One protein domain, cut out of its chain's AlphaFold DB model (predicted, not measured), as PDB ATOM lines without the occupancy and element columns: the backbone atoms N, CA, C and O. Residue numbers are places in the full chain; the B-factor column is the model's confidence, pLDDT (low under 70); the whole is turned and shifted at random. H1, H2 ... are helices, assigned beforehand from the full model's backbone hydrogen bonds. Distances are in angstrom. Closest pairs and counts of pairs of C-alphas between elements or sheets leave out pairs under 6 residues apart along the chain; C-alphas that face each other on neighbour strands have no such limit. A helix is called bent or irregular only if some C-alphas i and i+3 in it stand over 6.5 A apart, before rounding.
ATOM      1  N   VAL A  17     181.128 183.183 214.058       86.88
ATOM      2  CA  VAL A  17     180.709 182.360 215.204       86.88
ATOM      3  C   VAL A  17     179.205 182.085 215.154       86.88
ATOM      4  O   VAL A  17     178.782 180.958 215.398       86.88
ATOM      5  N   LEU A  18     178.385 183.074 214.787       86.75
ATOM      6  CA  LEU A  18     176.939 182.898 214.663       86.75
ATOM      7  C   LEU A  18     176.575 181.926 213.531       86.75
ATOM      8  O   LEU A  18     175.771 181.018 213.747       86.75
ATOM      9  N   ILE A  19     177.215 182.049 212.363       87.44
ATOM     10  CA  ILE A  19     177.073 181.083 211.261       87.44
ATOM     11  C   ILE A  19     177.487 179.683 211.720       87.44
ATOM     12  O   ILE A  19     176.764 178.721 211.467       87.44
ATOM     13  N   TYR A  20     178.610 179.567 212.432       85.06
ATOM     14  CA  TYR A  20     179.089 178.296 212.970       85.06
ATOM     15  C   TYR A  20     178.067 177.654 213.922       85.06
ATOM     16  O   TYR A  20     177.745 176.478 213.759       85.06
ATOM     17  N   ILE A  21     177.493 178.424 214.856       83.62
ATOM     18  CA  ILE A  21     176.458 177.958 215.797       83.62
ATOM     19  C   ILE A  21     175.219 177.454 215.049       83.62
ATOM     20  O   ILE A  21     174.712 176.372 215.350       83.62
ATOM     21  N   VAL A  22     174.727 178.229 214.078       85.44
ATOM     22  CA  VAL A  22     173.529 177.885 213.298       85.44
ATOM     23  C   VAL A  22     173.771 176.631 212.457       85.44
ATOM     24  O   VAL A  22     172.948 175.715 212.470       85.44
ATOM     25  N   TYR A  23     174.921 176.547 211.785       85.38
ATOM     26  CA  TYR A  23     175.305 175.380 210.995       85.38
ATOM     27  C   TYR A  23     175.379 174.112 211.857       85.38
ATOM     28  O   TYR A  23     174.753 173.104 211.529       85.38
ATOM     29  N   TYR A  24     176.073 174.166 213.000       80.75
ATOM     30  CA  TYR A  24     176.236 173.003 213.877       80.75
ATOM     31  C   TYR A  24     174.932 172.557 214.550       80.75
ATOM     32  O   TYR A  24     174.733 171.360 214.756       80.75
ATOM     33  N   ARG A  25     174.031 173.494 214.876       78.12
ATOM     34  CA  ARG A  25     172.753 173.179 215.529       78.12
ATOM     35  C   ARG A  25     171.725 172.569 214.582       78.12
ATOM     36  O   ARG A  25     170.971 171.712 215.028       78.12
ATOM     37  N   TYR A  26     171.660 173.031 213.334       81.75
ATOM     38  CA  TYR A  26     170.547 172.697 212.436       81.75
ATOM     39  C   TYR A  26     170.955 171.869 211.215       81.75
ATOM     40  O   TYR A  26     170.167 171.048 210.760       81.75
ATOM     41  N   PHE A  27     172.168 172.062 210.692       81.88
ATOM     42  CA  PHE A  27     172.595 171.479 209.413       81.88
ATOM     43  C   PHE A  27     173.614 170.341 209.560       81.88
ATOM     44  O   PHE A  27     173.904 169.649 208.586       81.88
ATOM     45  N   ASN A  28     174.152 170.108 210.762       78.75
ATOM     46  CA  ASN A  28     175.043 168.980 211.015       78.75
ATOM     47  C   ASN A  28     174.244 167.656 211.021       78.75
ATOM     48  O   ASN A  28     173.208 167.590 211.686       78.75
ATOM     49  N   PRO A  29     174.714 166.576 210.366       78.06
ATOM     50  CA  PRO A  29     174.069 165.254 210.408       78.06
ATOM     51  C   PRO A  29     173.821 164.708 211.828       78.06
ATOM     52  O   PRO A  29     172.927 163.885 212.026       78.06
ATOM     53  N   LEU A  30     174.567 165.182 212.831       67.69
ATOM     54  CA  LEU A  30     174.391 164.817 214.241       67.69
ATOM     55  C   LEU A  30     173.288 165.613 214.967       67.69
ATOM     56  O   LEU A  30     172.911 165.229 216.071       67.69
ATOM     57  N   ALA A  31     172.719 166.662 214.357       72.50
ATOM     58  CA  ALA A  31     171.617 167.454 214.926       72.50
ATOM     59  C   ALA A  31     170.324 166.640 215.140       72.50
ATOM     60  O   ALA A  31     169.451 167.045 215.904       72.50
ATOM     61  N   LYS A  32     170.213 165.470 214.494       76.69
ATOM     62  CA  LYS A  32     169.102 164.523 214.661       76.69
ATOM     63  C   LYS A  32     169.022 163.930 216.075       76.69
ATOM     64  O   LYS A  32     167.953 163.482 216.483       76.69
ATOM     65  N   TYR A  33     170.131 163.905 216.814       74.19
ATOM     66  CA  TYR A  33     170.183 163.321 218.152       74.19
ATOM     67  C   TYR A  33     169.960 164.411 219.214       74.19
ATOM     68  O   TYR A  33     170.752 165.353 219.287       74.19
ATOM     69  N   PRO A  34     168.899 164.319 220.041       70.94
ATOM     70  CA  PRO A  34     168.597 165.341 221.034       70.94
ATOM     71  C   PRO A  34     169.691 165.370 222.106       70.94
ATOM     72  O   PRO A  34     169.952 164.373 222.776       70.94
ATOM     73  N   GLY A  35     170.328 166.527 222.272       70.19
ATOM     74  CA  GLY A  35     171.371 166.750 223.267       70.19
ATOM     75  C   GLY A  35     171.260 168.136 223.904       70.19
ATOM     76  O   GLY A  35     170.593 169.022 223.364       70.19
ATOM     77  N   PRO A  36     171.903 168.355 225.062       73.12
ATOM     78  CA  PRO A  36     171.901 169.654 225.718       73.12
ATOM     79  C   PRO A  36     172.522 170.734 224.814       73.12
ATOM     80  O   PRO A  36     173.517 170.485 224.126       73.12
ATOM     81  N   PRO A  37     171.980 171.964 224.820       67.25
ATOM     82  CA  PRO A  37     172.299 172.985 223.821       67.25
ATOM     83  C   PRO A  37     173.782 173.385 223.810       67.25
ATOM     84  O   PRO A  37     174.324 173.689 222.750       67.25
ATOM     85  N   LEU A  38     174.478 173.320 224.947       67.75
ATOM     86  CA  LEU A  38     175.910 173.626 225.029       67.75
ATOM     87  C   LEU A  38     176.792 172.579 224.323       67.75
ATOM     88  O   LEU A  38     177.814 172.945 223.744       67.75
ATOM     89  N   ALA A  39     176.373 171.307 224.297       65.38
ATOM     90  CA  ALA A  39     177.101 170.208 223.652       65.38
ATOM     91  C   ALA A  39     177.092 170.291 222.123       65.38
ATOM     92  O   ALA A  39     177.988 169.776 221.461       65.38
ATOM     93  N   SER A  40     176.072 170.944 221.568       64.56
ATOM     94  CA  SER A  40     175.922 171.109 220.120       64.56
ATOM     95  C   SER A  40     176.811 172.203 219.524       64.56
ATOM     96  O   SER A  40     176.990 172.233 218.314       64.56
ATOM     97  N   VAL A  41     177.340 173.111 220.353       69.69
ATOM     98  CA  VAL A  41     178.102 174.281 219.888       69.69
ATOM     99  C   VAL A  41     179.584 174.148 220.203       69.69
ATOM    100  O   VAL A  41     180.418 174.539 219.397       69.69
ATOM    101  N   THR A  42     179.938 173.612 221.373       70.31
ATOM    102  CA  THR A  42     181.343 173.468 221.765       70.31
ATOM    103  C   THR A  42     181.577 172.183 222.551       70.31
ATOM    104  O   THR A  42     180.688 171.652 223.218       70.31
ATOM    105  N   ASN A  43     182.827 171.718 222.553       65.25
ATOM    106  CA  ASN A  43     183.254 170.615 223.412       65.25
ATOM    107  C   ASN A  43     183.339 171.006 224.905       65.25
ATOM    108  O   ASN A  43     183.615 170.126 225.714       65.25
ATOM    109  N   LEU A  44     183.067 172.264 225.304       67.94
ATOM    110  CA  LEU A  44     183.085 172.672 226.723       67.94
ATOM    111  C   LEU A  44     182.117 171.855 227.577       67.94
ATOM    112  O   LEU A  44     182.404 171.563 228.735       67.94
ATOM    113  N   TRP A  45     180.983 171.453 227.004       66.62
ATOM    114  CA  TRP A  45     180.042 170.572 227.685       66.62
ATOM    115  C   TRP A  45     180.666 169.203 227.995       66.62
ATOM    116  O   TRP A  45     180.457 168.681 229.089       66.62
ATOM    117  N   LYS A  46     181.497 168.652 227.092       67.06
ATOM    118  CA  LYS A  46     182.271 167.433 227.376       67.06
ATOM    119  C   LYS A  46     183.261 167.679 228.504       67.06
ATOM    120  O   LYS A  46     183.389 166.814 229.349       67.06
ATOM    121  N   THR A  47     183.914 168.838 228.568       66.38
ATOM    122  CA  THR A  47     184.845 169.172 229.659       66.38
ATOM    123  C   THR A  47     184.135 169.306 231.009       66.38
ATOM    124  O   THR A  47     184.624 168.791 232.011       66.38
ATOM    125  N   TYR A  48     182.949 169.921 231.040       69.69
ATOM    126  CA  TYR A  48     182.090 169.984 232.229       69.69
ATOM    127  C   TYR A  48     181.626 168.591 232.672       69.69
ATOM    128  O   TYR A  48     181.696 168.257 233.857       69.69
ATOM    129  N   HIS A  49     181.200 167.748 231.725       61.34
ATOM    130  CA  HIS A  49     180.840 166.363 232.018       61.34
ATOM    131  C   HIS A  49     182.040 165.512 232.405       61.34
ATOM    132  O   HIS A  49     181.909 164.699 233.297       61.34
ATOM    133  N   LEU A  50     183.220 165.721 231.833       62.81
ATOM    134  CA  LEU A  50     184.441 165.039 232.253       62.81
ATOM    135  C   LEU A  50     184.799 165.430 233.691       62.81
ATOM    136  O   LEU A  50     185.020 164.546 234.504       62.81
ATOM    137  N   GLY A  51     184.747 166.715 234.053       63.22
ATOM    138  CA  GLY A  51     184.996 167.167 235.429       63.22
ATOM    139  C   GLY A  51     183.949 166.683 236.445       63.22
ATOM    140  O   GLY A  51     184.290 166.327 237.573       63.22
ATOM    141  N   THR A  52     182.675 166.606 236.048       57.66
ATOM    142  CA  THR A  52     181.597 166.066 236.901       57.66
ATOM    143  C   THR A  52     181.538 164.534 236.916       57.66
ATOM    144  O   THR A  52     181.119 163.967 237.917       57.66
ATOM    145  N   CYS A  53     181.996 163.845 235.867       49.72
ATOM    146  CA  CYS A  53     182.146 162.386 235.810       49.72
ATOM    147  C   CYS A  53     183.385 161.910 236.576       49.72
ATOM    148  O   CYS A  53     183.307 160.878 237.230       49.72
ATOM    149  N   ILE A  54     184.486 162.673 236.563       50.88
ATOM    150  CA  ILE A  54     185.680 162.416 237.393       50.88
ATOM    151  C   ILE A  54     185.367 162.607 238.884       50.88
ATOM    152  O   ILE A  54     185.964 161.954 239.724       50.88
ATOM    153  N   SER A  55     184.406 163.468 239.238       43.84
ATOM    154  CA  SER A  55     183.920 163.606 240.624       43.84
ATOM    155  C   SER A  55     182.726 162.692 240.950       43.84
ATOM    156  O   SER A  55     182.447 162.426 242.118       43.84
ATOM    157  N   ARG A  56     182.040 162.156 239.931       44.84
ATOM    158  CA  ARG A  56     181.041 161.079 240.024       44.84
ATOM    159  C   ARG A  56     181.608 159.754 239.509       44.84
ATOM    160  O   ARG A  56     180.931 159.048 238.760       44.84
ATOM    161  N   THR A  57     182.785 159.356 239.978       44.44
ATOM    162  CA  THR A  57     183.400 158.020 239.807       44.44
ATOM    163  C   THR A  57     182.588 156.890 240.477       44.44
ATOM    164  O   THR A  57     183.121 155.893 240.937       44.44
ATOM    165  N   ARG A  58     181.261 157.041 240.555       44.06
ATOM    166  CA  ARG A  58     180.271 156.124 241.129       44.06
ATOM    167  C   ARG A  58     179.309 155.615 240.039       44.06
ATOM    168  O   ARG A  58     178.126 155.417 240.291       44.06
ATOM    169  N   LEU A  59     179.806 155.486 238.804       44.94
ATOM    170  CA  LEU A  59     179.099 154.878 237.662       44.94
ATOM    171  C   LEU A  59     179.575 153.452 237.349       44.94
ATOM    172  O   LEU A  59     179.100 152.847 236.390       44.94
ATOM    173  N   PHE A  60     180.454 152.883 238.171       53.09
ATOM    174  CA  PHE A  60     180.574 151.434 238.244       53.09
ATOM    175  C   PHE A  60     179.415 150.956 239.123       53.09
ATOM    176  O   PHE A  60     179.412 151.113 240.338       53.09
ATOM    177  N   THR A  61     178.339 150.527 238.474       62.56
ATOM    178  CA  THR A  61     177.154 149.958 239.120       62.56
ATOM    179  C   THR A  61     177.546 148.749 239.985       62.56
ATOM    180  O   THR A  61     178.534 148.081 239.679       62.56
ATOM    181  N   GLY A  62     176.758 148.414 241.021       65.12
ATOM    182  CA  GLY A  62     176.949 147.189 241.834       65.12
ATOM    183  C   GLY A  62     177.010 145.897 240.998       65.12
ATOM    184  O   GLY A  62     177.520 144.876 241.439       65.12
ATOM    185  N   PHE A  63     176.599 145.981 239.732       72.75
ATOM    186  CA  PHE A  63     176.868 145.007 238.683       72.75
ATOM    187  C   PHE A  63     178.325 144.519 238.623       72.75
ATOM    188  O   PHE A  63     178.556 143.317 238.516       72.75
ATOM    189  N   TYR A  64     179.307 145.426 238.693       74.19
ATOM    190  CA  TYR A  64     180.722 145.051 238.582       74.19
ATOM    191  C   TYR A  64     181.231 144.271 239.800       74.19
ATOM    192  O   TYR A  64     182.202 143.524 239.664       74.19
ATOM    193  N   ASP A  65     180.539 144.348 240.943       75.00
ATOM    194  CA  ASP A  65     180.856 143.522 242.114       75.00
ATOM    195  C   ASP A  65     180.598 142.032 241.837       75.00
ATOM    196  O   ASP A  65     181.283 141.165 242.371       75.00
ATOM    197  N   GLY A  66     179.686 141.708 240.911       77.56
ATOM    198  CA  GLY A  66     179.486 140.333 240.438       77.56
ATOM    199  C   GLY A  66     180.718 139.732 239.746       77.56
ATOM    200  O   GLY A  66     180.854 138.512 239.676       77.56
ATOM    201  N   PHE A  67     181.644 140.574 239.275       75.75
ATOM    202  CA  PHE A  67     182.895 140.162 238.632       75.75
ATOM    203  C   PHE A  67     184.102 140.191 239.582       75.75
ATOM    204  O   PHE A  67     185.178 139.720 239.210       75.75
ATOM    205  N   THR A  68     183.961 140.706 240.808       74.19
ATOM    206  CA  THR A  68     184.999 140.693 241.850       74.19
ATOM    207  C   THR A  68     184.729 139.545 242.810       74.19
ATOM    208  O   THR A  68     184.387 139.751 243.963       74.19
ATOM    209  N   THR A  69     184.889 138.309 242.321       62.47
ATOM    210  CA  THR A  69     184.454 137.054 242.965       62.47
ATOM    211  C   THR A  69     184.544 137.039 244.496       62.47
ATOM    212  O   THR A  69     183.593 136.573 245.094       62.47
ATOM    213  N   PHE A  70     185.603 137.591 245.114       63.44
ATOM    214  CA  PHE A  70     185.658 137.993 246.542       63.44
ATOM    215  C   PHE A  70     186.753 139.040 246.828       63.44
ATOM    216  O   PHE A  70     186.737 139.708 247.859       63.44
ATOM    217  N   ASN A  71     187.732 139.164 245.924       69.44
ATOM    218  CA  ASN A  71     188.823 140.128 246.003       69.44
ATOM    219  C   ASN A  71     188.742 141.110 244.829       69.44
ATOM    220  O   ASN A  71     188.390 140.697 243.715       69.44
ATOM    221  N   PRO A  72     189.135 142.381 245.026       71.88
ATOM    222  CA  PRO A  72     189.239 143.324 243.925       71.88
ATOM    223  C   PRO A  72     190.242 142.775 242.898       71.88
ATOM    224  O   PRO A  72     191.364 142.422 243.257       71.88
ATOM    225  N   ASN A  73     189.853 142.684 241.628       81.62
ATOM    226  CA  ASN A  73     190.713 142.227 240.529       81.62
ATOM    227  C   ASN A  73     190.874 143.332 239.470       81.62
ATOM    228  O   ASN A  73     190.201 144.357 239.544       81.62
ATOM    229  N   LEU A  74     191.771 143.168 238.494       80.94
ATOM    230  CA  LEU A  74     192.030 144.212 237.489       80.94
ATOM    231  C   LEU A  74     190.784 144.586 236.658       80.94
ATOM    232  O   LEU A  74     190.675 145.721 236.209       80.94
ATOM    233  N   PHE A  75     189.853 143.652 236.455       76.12
ATOM    234  CA  PHE A  75     188.693 143.847 235.583       76.12
ATOM    235  C   PHE A  75     187.503 144.501 236.292       76.12
ATOM    236  O   PHE A  75     186.865 145.383 235.727       76.12
ATOM    237  N   GLY A  76     187.201 144.069 237.516       73.88
ATOM    238  CA  GLY A  76     185.995 144.438 238.257       73.88
ATOM    239  C   GLY A  76     186.227 145.369 239.444       73.88
ATOM    240  O   GLY A  76     185.259 145.763 240.085       73.88
ATOM    241  N   THR A  77     187.477 145.733 239.771       78.62
ATOM    242  CA  THR A  77     187.720 146.796 240.769       78.62
ATOM    243  C   THR A  77     186.949 148.060 240.358       78.62
ATOM    244  O   THR A  77     186.581 148.232 239.197       78.62
ATOM    245  N   GLN A  78     186.650 148.945 241.298       73.94
ATOM    246  CA  GLN A  78     186.016 150.238 241.003       73.94
ATOM    247  C   GLN A  78     186.859 151.406 241.515       73.94
ATOM    248  O   GLN A  78     186.786 152.509 240.984       73.94
ATOM    249  N   ASP A  79     187.696 151.134 242.515       81.44
ATOM    250  CA  ASP A  79     188.656 152.068 243.081       81.44
ATOM    251  C   ASP A  79     189.753 152.420 242.064       81.44
ATOM    252  O   ASP A  79     190.472 151.548 241.564       81.44
ATOM    253  N   GLU A  80     189.866 153.709 241.754       79.81
ATOM    254  CA  GLU A  80     190.793 154.242 240.758       79.81
ATOM    255  C   GLU A  80     192.265 154.071 241.159       79.81
ATOM    256  O   GLU A  80     193.098 153.772 240.300       79.81
ATOM    257  N   GLU A  81     192.592 154.196 242.447       84.62
ATOM    258  CA  GLU A  81     193.960 154.052 242.948       84.62
ATOM    259  C   GLU A  81     194.414 152.595 242.834       84.62
ATOM    260  O   GLU A  81     195.456 152.295 242.241       84.62
ATOM    261  N   ILE A  82     193.583 151.666 243.316       83.94
ATOM    262  CA  ILE A  82     193.866 150.228 243.240       83.94
ATOM    263  C   ILE A  82     193.954 149.777 241.772       83.94
ATOM    264  O   ILE A  82     194.840 148.995 241.401       83.94
ATOM    265  N   HIS A  83     193.070 150.287 240.910       85.25
ATOM    266  CA  HIS A  83     193.134 150.054 239.467       85.25
ATOM    267  C   HIS A  83     194.415 150.564 238.831       85.25
ATOM    268  O   HIS A  83     195.030 149.847 238.040       85.25
ATOM    269  N   ALA A  84     194.826 151.790 239.157       85.44
ATOM    270  CA  ALA A  84     196.036 152.391 238.619       85.44
ATOM    271  C   ALA A  84     197.275 151.573 239.007       85.44
ATOM    272  O   ALA A  84     198.130 151.319 238.152       85.44
ATOM    273  N   ILE A  85     197.343 151.093 240.255       89.31
ATOM    274  CA  ILE A  85     198.427 150.228 240.739       89.31
ATOM    275  C   ILE A  85     198.471 148.917 239.940       89.31
ATOM    276  O   ILE A  85     199.516 148.577 239.381       89.31
ATOM    277  N   ARG A  86     197.347 148.199 239.815       87.06
ATOM    278  CA  ARG A  86     197.309 146.910 239.095       87.06
ATOM    279  C   ARG A  86     197.554 147.052 237.600       87.06
ATOM    280  O   ARG A  86     198.268 146.246 237.007       87.06
TER     281      ARG A  86
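Overview. This is residues 17 to 86 of the 199 residues of an uncharacterized protein of Fusarium proliferatum (strain ET1) (UniProt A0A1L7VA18). A thin, drawn-out rod: the longest helix, H3, makes its middle, with H1 and H2 towards one end and H4, H5 and the loop of residues 68 to 79 towards the other. No two helices touch. The printed part has 70 residues with five named helices, H1 to H5 in chain order, and no named strand: all helix. It is extended, with a radius of gyration of the C-alphas of 18.6 A and spans of 56 by 21 by 16 A.

Arrangement. H3, residues 44 to 55, is apart from H2, residues 29 to 32, and from H4, residues 62 to 67. Residues 50 to 56, of which 50 to 55 belong to H3, stand free. H1, residues 17 to 27, and H2 are close but not clearly touching; their closest C-alphas, of Arg 25 and Ala 31, are 5.9 A apart. H4 and H5, residues 80 to 86, are apart. Every O i to N i+4 pair is within hydrogen-bond range in H1, H3 and H5; H4 has 0 of 2, but 3 of 3 O i to N i+3 pairs, and H2 is too short.

Along the chain. H3 is 16.6 A long and H1 14.8 A, from C-alpha 17 at (180.709, 182.360, 215.204). H2 is only just irregular, 6.6 A from C-alpha 29 to 32. H4 is 9.7 A long; H5, 9.9 A, ends with C-alpha 86 at (197.309, 146.910, 239.095).

Size, cuts and confidence. The C-alphas farthest apart, of Ile 19 and Phe 70, are 56.3 A apart. The printed part has no cut. The links H2 to H3 and H4 to H5 are long. Mean pLDDT of the printed part is 71.4, with 29 residues under 70, among them 43 to 62.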